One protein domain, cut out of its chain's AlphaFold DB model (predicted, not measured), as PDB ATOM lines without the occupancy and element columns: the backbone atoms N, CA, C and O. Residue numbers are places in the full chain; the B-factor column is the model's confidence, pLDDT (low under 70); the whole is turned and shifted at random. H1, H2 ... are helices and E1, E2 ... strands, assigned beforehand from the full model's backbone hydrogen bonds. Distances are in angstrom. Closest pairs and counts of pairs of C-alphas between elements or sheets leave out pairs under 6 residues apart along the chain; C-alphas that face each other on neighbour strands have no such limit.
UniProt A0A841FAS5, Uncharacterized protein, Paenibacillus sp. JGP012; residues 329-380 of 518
ATOM      1  N   ALA A 329     -45.543 -15.411  10.756       88.44
ATOM      2  CA  ALA A 329     -45.811 -16.855  10.771       88.44
ATOM      3  C   ALA A 329     -44.531 -17.713  10.857       88.44
ATOM      4  O   ALA A 329     -44.579 -18.865  11.266       88.44
ATOM      5  N   ASP A 330     -43.390 -17.153  10.462       86.56
ATOM      6  CA  ASP A 330     -42.064 -17.763  10.526       86.56
ATOM      7  C   ASP A 330     -41.208 -17.216  11.682       86.56
ATOM      8  O   ASP A 330     -39.990 -17.378  11.670       86.56
ATOM      9  N   ALA A 331     -41.818 -16.568  12.684       87.56
ATOM     10  CA  ALA A 331     -41.094 -15.974  13.809       87.56
ATOM     11  C   ALA A 331     -40.243 -16.995  14.581       87.56
ATOM     12  O   ALA A 331     -39.106 -16.685  14.916       87.56
ATOM     13  N   GLU A 332     -40.753 -18.208  14.808       83.06
ATOM     14  CA  GLU A 332     -40.013 -19.291  15.477       83.06
ATOM     15  C   GLU A 332     -38.804 -19.757  14.661       83.06
ATOM     16  O   GLU A 332     -37.708 -19.905  15.195       83.06
ATOM     17  N   ASP A 333     -38.973 -19.930  13.345       82.38
ATOM     18  CA  ASP A 333     -37.879 -20.299  12.440       82.38
ATOM     19  C   ASP A 333     -36.796 -19.212  12.414       82.38
ATOM     20  O   ASP A 333     -35.603 -19.512  12.507       82.38
ATOM     21  N   ILE A 334     -37.202 -17.939  12.352       87.12
ATOM     22  CA  ILE A 334     -36.277 -16.804  12.414       87.12
ATOM     23  C   ILE A 334     -35.561 -16.775  13.767       87.12
ATOM     24  O   ILE A 334     -34.336 -16.677  13.777       87.12
ATOM     25  N   ALA A 335     -36.281 -16.883  14.887       82.69
ATOM     26  CA  ALA A 335     -35.698 -16.865  16.229       82.69
ATOM     27  C   ALA A 335     -34.692 -18.010  16.422       82.69
ATOM     28  O   ALA A 335     -33.557 -17.771  16.831       82.69
ATOM     29  N   SER A 336     -35.053 -19.229  16.008       79.62
ATOM     30  CA  SER A 336     -34.175 -20.401  16.069       79.62
ATOM     31  C   SER A 336     -32.894 -20.215  15.250       79.62
ATOM     32  O   SER A 336     -31.792 -20.525  15.713       79.62
ATOM     33  N   LYS A 337     -32.999 -19.682  14.026       82.62
ATOM     34  CA  LYS A 337     -31.821 -19.384  13.198       82.62
ATOM     35  C   LYS A 337     -30.978 -18.264  13.799       82.62
ATOM     36  O   LYS A 337     -29.754 -18.365  13.779       82.62
ATOM     37  N   VAL A 338     -31.611 -17.221  14.335       84.25
ATOM     38  CA  VAL A 338     -30.924 -16.124  15.026       84.25
ATOM     39  C   VAL A 338     -30.110 -16.671  16.194       84.25
ATOM     40  O   VAL A 338     -28.918 -16.386  16.252       84.25
ATOM     41  N   MET A 339     -30.674 -17.523  17.055       79.81
ATOM     42  CA  MET A 339     -29.915 -18.087  18.180       79.81
ATOM     43  C   MET A 339     -28.737 -18.955  17.735       79.81
ATOM     44  O   MET A 339     -27.655 -18.859  18.307       79.81
ATOM     45  N   GLN A 340     -28.868 -19.699  16.633       80.12
ATOM     46  CA  GLN A 340     -27.743 -20.434  16.031       80.12
ATOM     47  C   GLN A 340     -26.633 -19.530  15.461       80.12
ATOM     48  O   GLN A 340     -25.522 -20.001  15.194       80.12
ATOM     49  N   MET A 341     -26.921 -18.249  15.221       84.12
ATOM     50  CA  MET A 341     -25.940 -17.260  14.762       84.12
ATOM     51  C   MET A 341     -25.210 -16.565  15.914       84.12
ATOM     52  O   MET A 341     -24.241 -15.838  15.664       84.12
ATOM     53  N   LEU A 342     -25.650 -16.783  17.155       81.88
ATOM     54  CA  LEU A 342     -25.145 -16.117  18.348       81.88
ATOM     55  C   LEU A 342     -24.333 -17.060  19.236       81.88
ATOM     56  O   LEU A 342     -24.398 -18.282  19.142       81.88
ATOM     57  N   THR A 343     -23.494 -16.473  20.080       78.00
ATOM     58  CA  THR A 343     -22.797 -17.174  21.157       78.00
ATOM     59  C   THR A 343     -22.568 -16.219  22.322       78.00
ATOM     60  O   THR A 343     -22.483 -15.005  22.126       78.00
ATOM     61  N   TRP A 344     -22.463 -16.750  23.538       77.56
ATOM     62  CA  TRP A 344     -22.136 -15.945  24.711       77.56
ATOM     63  C   TRP A 344     -20.641 -15.605  24.739       77.56
ATOM     64  O   TRP A 344     -19.792 -16.500  24.759       77.56
ATOM     65  N   SER A 345     -20.310 -14.315  24.789       75.88
ATOM     66  CA  SER A 345     -18.946 -13.833  25.009       75.88
ATOM     67  C   SER A 345     -18.705 -13.596  26.496       75.88
ATOM     68  O   SER A 345     -19.304 -12.710  27.105       75.88
ATOM     69  N   THR A 346     -17.783 -14.350  27.094       71.56
ATOM     70  CA  THR A 346     -17.367 -14.133  28.490       71.56
ATOM     71  C   THR A 346     -16.539 -12.862  28.669       71.56
ATOM     72  O   THR A 346     -16.543 -12.286  29.753       71.56
ATOM     73  N   GLU A 347     -15.848 -12.397  27.629       78.25
ATOM     74  CA  GLU A 347     -15.078 -11.150  27.674       78.25
ATOM     75  C   GLU A 347     -16.004  -9.931  27.656       78.25
ATOM     76  O   GLU A 347     -15.844  -9.013  28.458       78.25
ATOM     77  N   GLU A 348     -17.003  -9.948  26.773       74.44
ATOM     78  CA  GLU A 348     -17.935  -8.829  26.607       74.44
ATOM     79  C   GLU A 348     -19.178  -8.935  27.505       74.44
ATOM     80  O   GLU A 348     -19.938  -7.974  27.598       74.44
ATOM     81  N   GLN A 349     -19.361 -10.074  28.189       74.88
ATOM     82  CA  GLN A 349     -20.509 -10.378  29.056       74.88
ATOM     83  C   GLN A 349     -21.854 -10.178  28.342       74.88
ATOM     84  O   GLN A 349     -22.787  -9.603  28.903       74.88
ATOM     85  N   ARG A 350     -21.920 -10.616  27.081       78.38
ATOM     86  CA  ARG A 350     -23.046 -10.372  26.175       78.38
ATOM     87  C   ARG A 350     -23.109 -11.412  25.055       78.38
ATOM     88  O   ARG A 350     -22.124 -12.117  24.804       78.38
ATOM     89  N   LEU A 351     -24.232 -11.481  24.349       77.38
ATOM     90  CA  LEU A 351     -24.357 -12.242  23.107       77.38
ATOM     91  C   LEU A 351     -23.638 -11.525  21.959       77.38
ATOM     92  O   LEU A 351     -23.767 -10.318  21.762       77.38
ATOM     93  N   VAL A 352     -22.889 -12.292  21.169       82.38
ATOM     94  CA  VAL A 352     -22.168 -11.798  19.991       82.38
ATOM     95  C   VAL A 352     -22.425 -12.692  18.784       82.38
ATOM     96  O   VAL A 352     -22.726 -13.878  18.921       82.38
ATOM     97  N   VAL A 353     -22.281 -12.130  17.583       87.50
ATOM     98  CA  VAL A 353     -22.436 -12.880  16.332       87.50
ATOM     99  C   VAL A 353     -21.246 -13.819  16.147       87.50
ATOM    100  O   VAL A 353     -20.118 -13.379  15.934       87.50
ATOM    101  N   SER A 354     -21.505 -15.125  16.189       83.25
ATOM    102  CA  SER A 354     -20.526 -16.167  15.855       83.25
ATOM    103  C   SER A 354     -20.559 -16.520  14.365       83.25
ATOM    104  O   SER A 354     -19.564 -16.979  13.797       83.25
ATOM    105  N   ARG A 355     -21.699 -16.272  13.706       85.12
ATOM    106  CA  ARG A 355     -21.943 -16.576  12.296       85.12
ATOM    107  C   ARG A 355     -22.696 -15.426  11.628       85.12
ATOM    108  O   ARG A 355     -23.868 -15.212  11.898       85.12
ATOM    109  N   ASN A 356     -22.041 -14.739  10.694       90.56
ATOM    110  CA  ASN A 356     -22.628 -13.582  10.003       90.56
ATOM    111  C   ASN A 356     -23.731 -13.946   8.997       90.56
ATOM    112  O   ASN A 356     -24.527 -13.085   8.645       90.56
ATOM    113  N   GLU A 357     -23.779 -15.190   8.512       94.00
ATOM    114  CA  GLU A 357     -24.781 -15.642   7.540       94.00
ATOM    115  C   GLU A 357     -25.249 -17.068   7.855       94.00
ATOM    116  O   GLU A 357     -24.432 -17.975   8.052       94.00
ATOM    117  N   LEU A 358     -26.565 -17.283   7.865       87.69
ATOM    118  CA  LEU A 358     -27.181 -18.600   8.011       87.69
ATOM    119  C   LEU A 358     -28.381 -18.708   7.070       87.69
ATOM    120  O   LEU A 358     -29.406 -18.069   7.284       87.69
ATOM    121  N   LEU A 359     -28.248 -19.553   6.045       91.38
ATOM    122  CA  LEU A 359     -29.249 -19.725   4.988       91.38
ATOM    123  C   LEU A 359     -29.580 -18.388   4.304       91.38
ATOM    124  O   LEU A 359     -28.775 -17.881   3.527       91.38
ATOM    125  N   ASP A 360     -30.766 -17.852   4.566       92.06
ATOM    126  CA  ASP A 360     -31.312 -16.617   4.017       92.06
ATOM    127  C   ASP A 360     -31.168 -15.407   4.956       92.06
ATOM    128  O   ASP A 360     -31.552 -14.300   4.568       92.06
ATOM    129  N   LEU A 361     -30.606 -15.608   6.155       95.19
ATOM    130  CA  LEU A 361     -30.382 -14.571   7.158       95.19
ATOM    131  C   LEU A 361     -28.939 -14.071   7.176       95.19
ATOM    132  O   LEU A 361     -27.985 -14.847   7.094       95.19
ATOM    133  N   GLN A 362     -28.804 -12.761   7.356       98.06
ATOM    134  CA  GLN A 362     -27.547 -12.057   7.582       98.06
ATOM    135  C   GLN A 362     -27.609 -11.333   8.928       98.06
ATOM    136  O   GLN A 362     -28.633 -10.740   9.261       98.06
ATOM    137  N   ALA A 363     -26.526 -11.393   9.698       97.31
ATOM    138  CA  ALA A 363     -26.378 -10.698  10.968       97.31
ATOM    139  C   ALA A 363     -25.398  -9.533  10.833       97.31
ATOM    140  O   ALA A 363     -24.370  -9.620  10.155       97.31
ATOM    141  N   HIS A 364     -25.709  -8.447  11.529       96.88
ATOM    142  CA  HIS A 364     -24.904  -7.241  11.572       96.88
ATOM    143  C   HIS A 364     -24.735  -6.789  13.018       96.88
ATOM    144  O   HIS A 364     -25.702  -6.729  13.777       96.88
ATOM    145  N   THR A 365     -23.508  -6.415  13.369       96.75
ATOM    146  CA  THR A 365     -23.167  -5.846  14.674       96.75
ATOM    147  C   THR A 365     -22.772  -4.386  14.487       96.75
ATOM    148  O   THR A 365     -21.860  -4.066  13.718       96.75
ATOM    149  N   ALA A 366     -23.486  -3.488  15.159       95.50
ATOM    150  CA  ALA A 366     -23.180  -2.067  15.184       95.50
ATOM    151  C   ALA A 366     -21.923  -1.777  16.026       95.50
ATOM    152  O   ALA A 366     -21.420  -2.627  16.757       95.50
ATOM    153  N   ALA A 367     -21.408  -0.547  15.943       93.38
ATOM    154  CA  ALA A 367     -20.188  -0.148  16.655       93.38
ATOM    155  C   ALA A 367     -20.318  -0.192  18.192       93.38
ATOM    156  O   ALA A 367     -19.305  -0.250  18.884       93.38
ATOM    157  N   ASP A 368     -21.544  -0.143  18.716       92.31
ATOM    158  CA  ASP A 368     -21.876  -0.262  20.141       92.31
ATOM    159  C   ASP A 368     -22.247  -1.699  20.564       92.31
ATOM    160  O   ASP A 368     -22.686  -1.921  21.693       92.31
ATOM    161  N   GLY A 369     -22.071  -2.671  19.664       91.19
ATOM    162  CA  GLY A 369     -22.390  -4.078  19.889       91.19
ATOM    163  C   GLY A 369     -23.833  -4.463  19.565       91.19
ATOM    164  O   GLY A 369     -24.140  -5.649  19.577       91.19
ATOM    165  N   THR A 370     -24.715  -3.513  19.232       95.12
ATOM    166  CA  THR A 370     -26.124  -3.817  18.941       95.12
ATOM    167  C   THR A 370     -26.253  -4.730  17.726       95.12
ATOM    168  O   THR A 370     -25.674  -4.471  16.667       95.12
ATOM    169  N   LEU A 371     -27.047  -5.782  17.877       96.12
ATOM    170  CA  LEU A 371     -27.295  -6.809  16.884       96.12
ATOM    171  C   LEU A 371     -28.506  -6.445  16.026       96.12
ATOM    172  O   LEU A 371     -29.501  -5.891  16.497       96.12
ATOM    173  N   SER A 372     -28.430  -6.768  14.741       97.19
ATOM    174  CA  SER A 372     -29.548  -6.658  13.808       97.19
ATOM    175  C   SER A 372     -29.453  -7.741  12.747       97.19
ATOM    176  O   SER A 372     -28.365  -8.236  12.450       97.19
ATOM    177  N   PHE A 373     -30.602  -8.122  12.195       97.88
ATOM    178  CA  PHE A 373     -30.707  -9.252  11.285       97.88
ATOM    179  C   PHE A 373     -31.559  -8.884  10.082       97.88
ATOM    180  O   PHE A 373     -32.574  -8.190  10.212       97.88
ATOM    181  N   GLU A 374     -31.156  -9.381   8.921       97.81
ATOM    182  CA  GLU A 374     -31.822  -9.124   7.655       97.81
ATOM    183  C   GLU A 374     -32.061 -10.416   6.875       97.81
ATOM    184  O   GLU A 374     -31.228 -11.320   6.866       97.81
ATOM    185  N   ARG A 375     -33.185 -10.471   6.156       96.56
ATOM    186  CA  ARG A 375     -33.484 -11.484   5.144       96.56
ATOM    187  C   ARG A 375     -33.688 -10.795   3.808       96.56
ATOM    188  O   ARG A 375     -34.578  -9.958   3.673       96.56
ATOM    189  N   SER A 376     -32.892 -11.156   2.803       93.00
ATOM    190  CA  SER A 376     -32.961 -10.534   1.467       93.00
ATOM    191  C   SER A 376     -32.869  -8.992   1.498       93.00
ATOM    192  O   SER A 376     -33.559  -8.307   0.742       93.00
ATOM    193  N   GLY A 377     -32.030  -8.444   2.386       92.31
ATOM    194  CA  GLY A 377     -31.824  -7.000   2.551       92.31
ATOM    195  C   GLY A 377     -32.984  -6.255   3.220       92.31
ATOM    196  O   GLY A 377     -33.132  -5.051   3.014       92.31
ATOM    197  N   GLN A 378     -33.870  -6.961   3.929       95.94
ATOM    198  CA  GLN A 378     -34.948  -6.379   4.733       95.94
ATOM    199  C   GLN A 378     -34.796  -6.808   6.194       95.94
ATOM    200  O   GLN A 378     -34.514  -7.984   6.433       95.94
ATOM    201  N   PRO A 379     -35.012  -5.907   7.169       96.19
ATOM    202  CA  PRO A 379     -34.907  -6.249   8.581       96.19
ATOM    203  C   PRO A 379     -35.955  -7.294   8.977       96.19
ATOM    204  O   PRO A 379     -37.095  -7.248   8.506       96.19
ATOM    205  N   VAL A 380     -35.577  -8.215   9.864       96.62
ATOM    206  CA  VAL A 380     -36.484  -9.230  10.420       96.62
ATOM    207  C   VAL A 380     -36.761  -9.004  11.905       96.62
ATOM    208  O   VAL A 380     -35.979  -8.369  12.619       96.62
TER     209      VAL A 380
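This is residues 329 to 380 of the 518 residues of an uncharacterized protein of Paenibacillus sp. JGP012 (UniProt A0A841FAS5). Two small two-stranded hairpins and one short helix make this domain: H1 and E1 follow each other along its length, E2 folds back beside E1 at one end, and the hairpin E3 E4 lies alongside, near H1 residues 334 to 338 and the end of E2. The 52 printed residues hold H1, E1, E2, E3 and E4 in that order, of mixed class, with two separate antiparallel sheets, E1 - E2 and E3 - E4. The whole is compact, with a radius of gyration of the C-alphas of 11.1 A, yet elongated in outline, spanning 34 by 20 by 16 A.

Find C-alpha 331 at (-41.094, -15.974, 13.809); from there H1, residues 331 to 340, runs 14.3 A. Look next for E1, residues 342 to 345, and E2, residues 350 to 353. E3, residues 361 to 365, covers 13.6 A, and E4, residues 371 to 375, covers 14.1 A to C-alpha 375 at (-33.484, -11.484, 5.144).

In H1 every O i to N i+4 pair is within hydrogen-bond range. In the hairpin E1 and E2, antiparallel at 136 degrees, N 343 and O 352 are 2.9 A apart. In the hairpin E3 and E4, antiparallel at 155 degrees, N 364 and O 372 are 2.8 A apart. The closest C-alphas of H1 and E4 are those of Val 338 and Phe 373, 7.8 A. Those of E2 and E3 are Val 353 and Ala 363, 7.0 A. H1 and E2, E1 and E3, and E1 and E4 are apart.

The C-alphas farthest apart, of Ala 329 and Glu 347, are 35.5 A apart. The printed part has no cut and no long link, and no printed residue is under 70 in pLDDT.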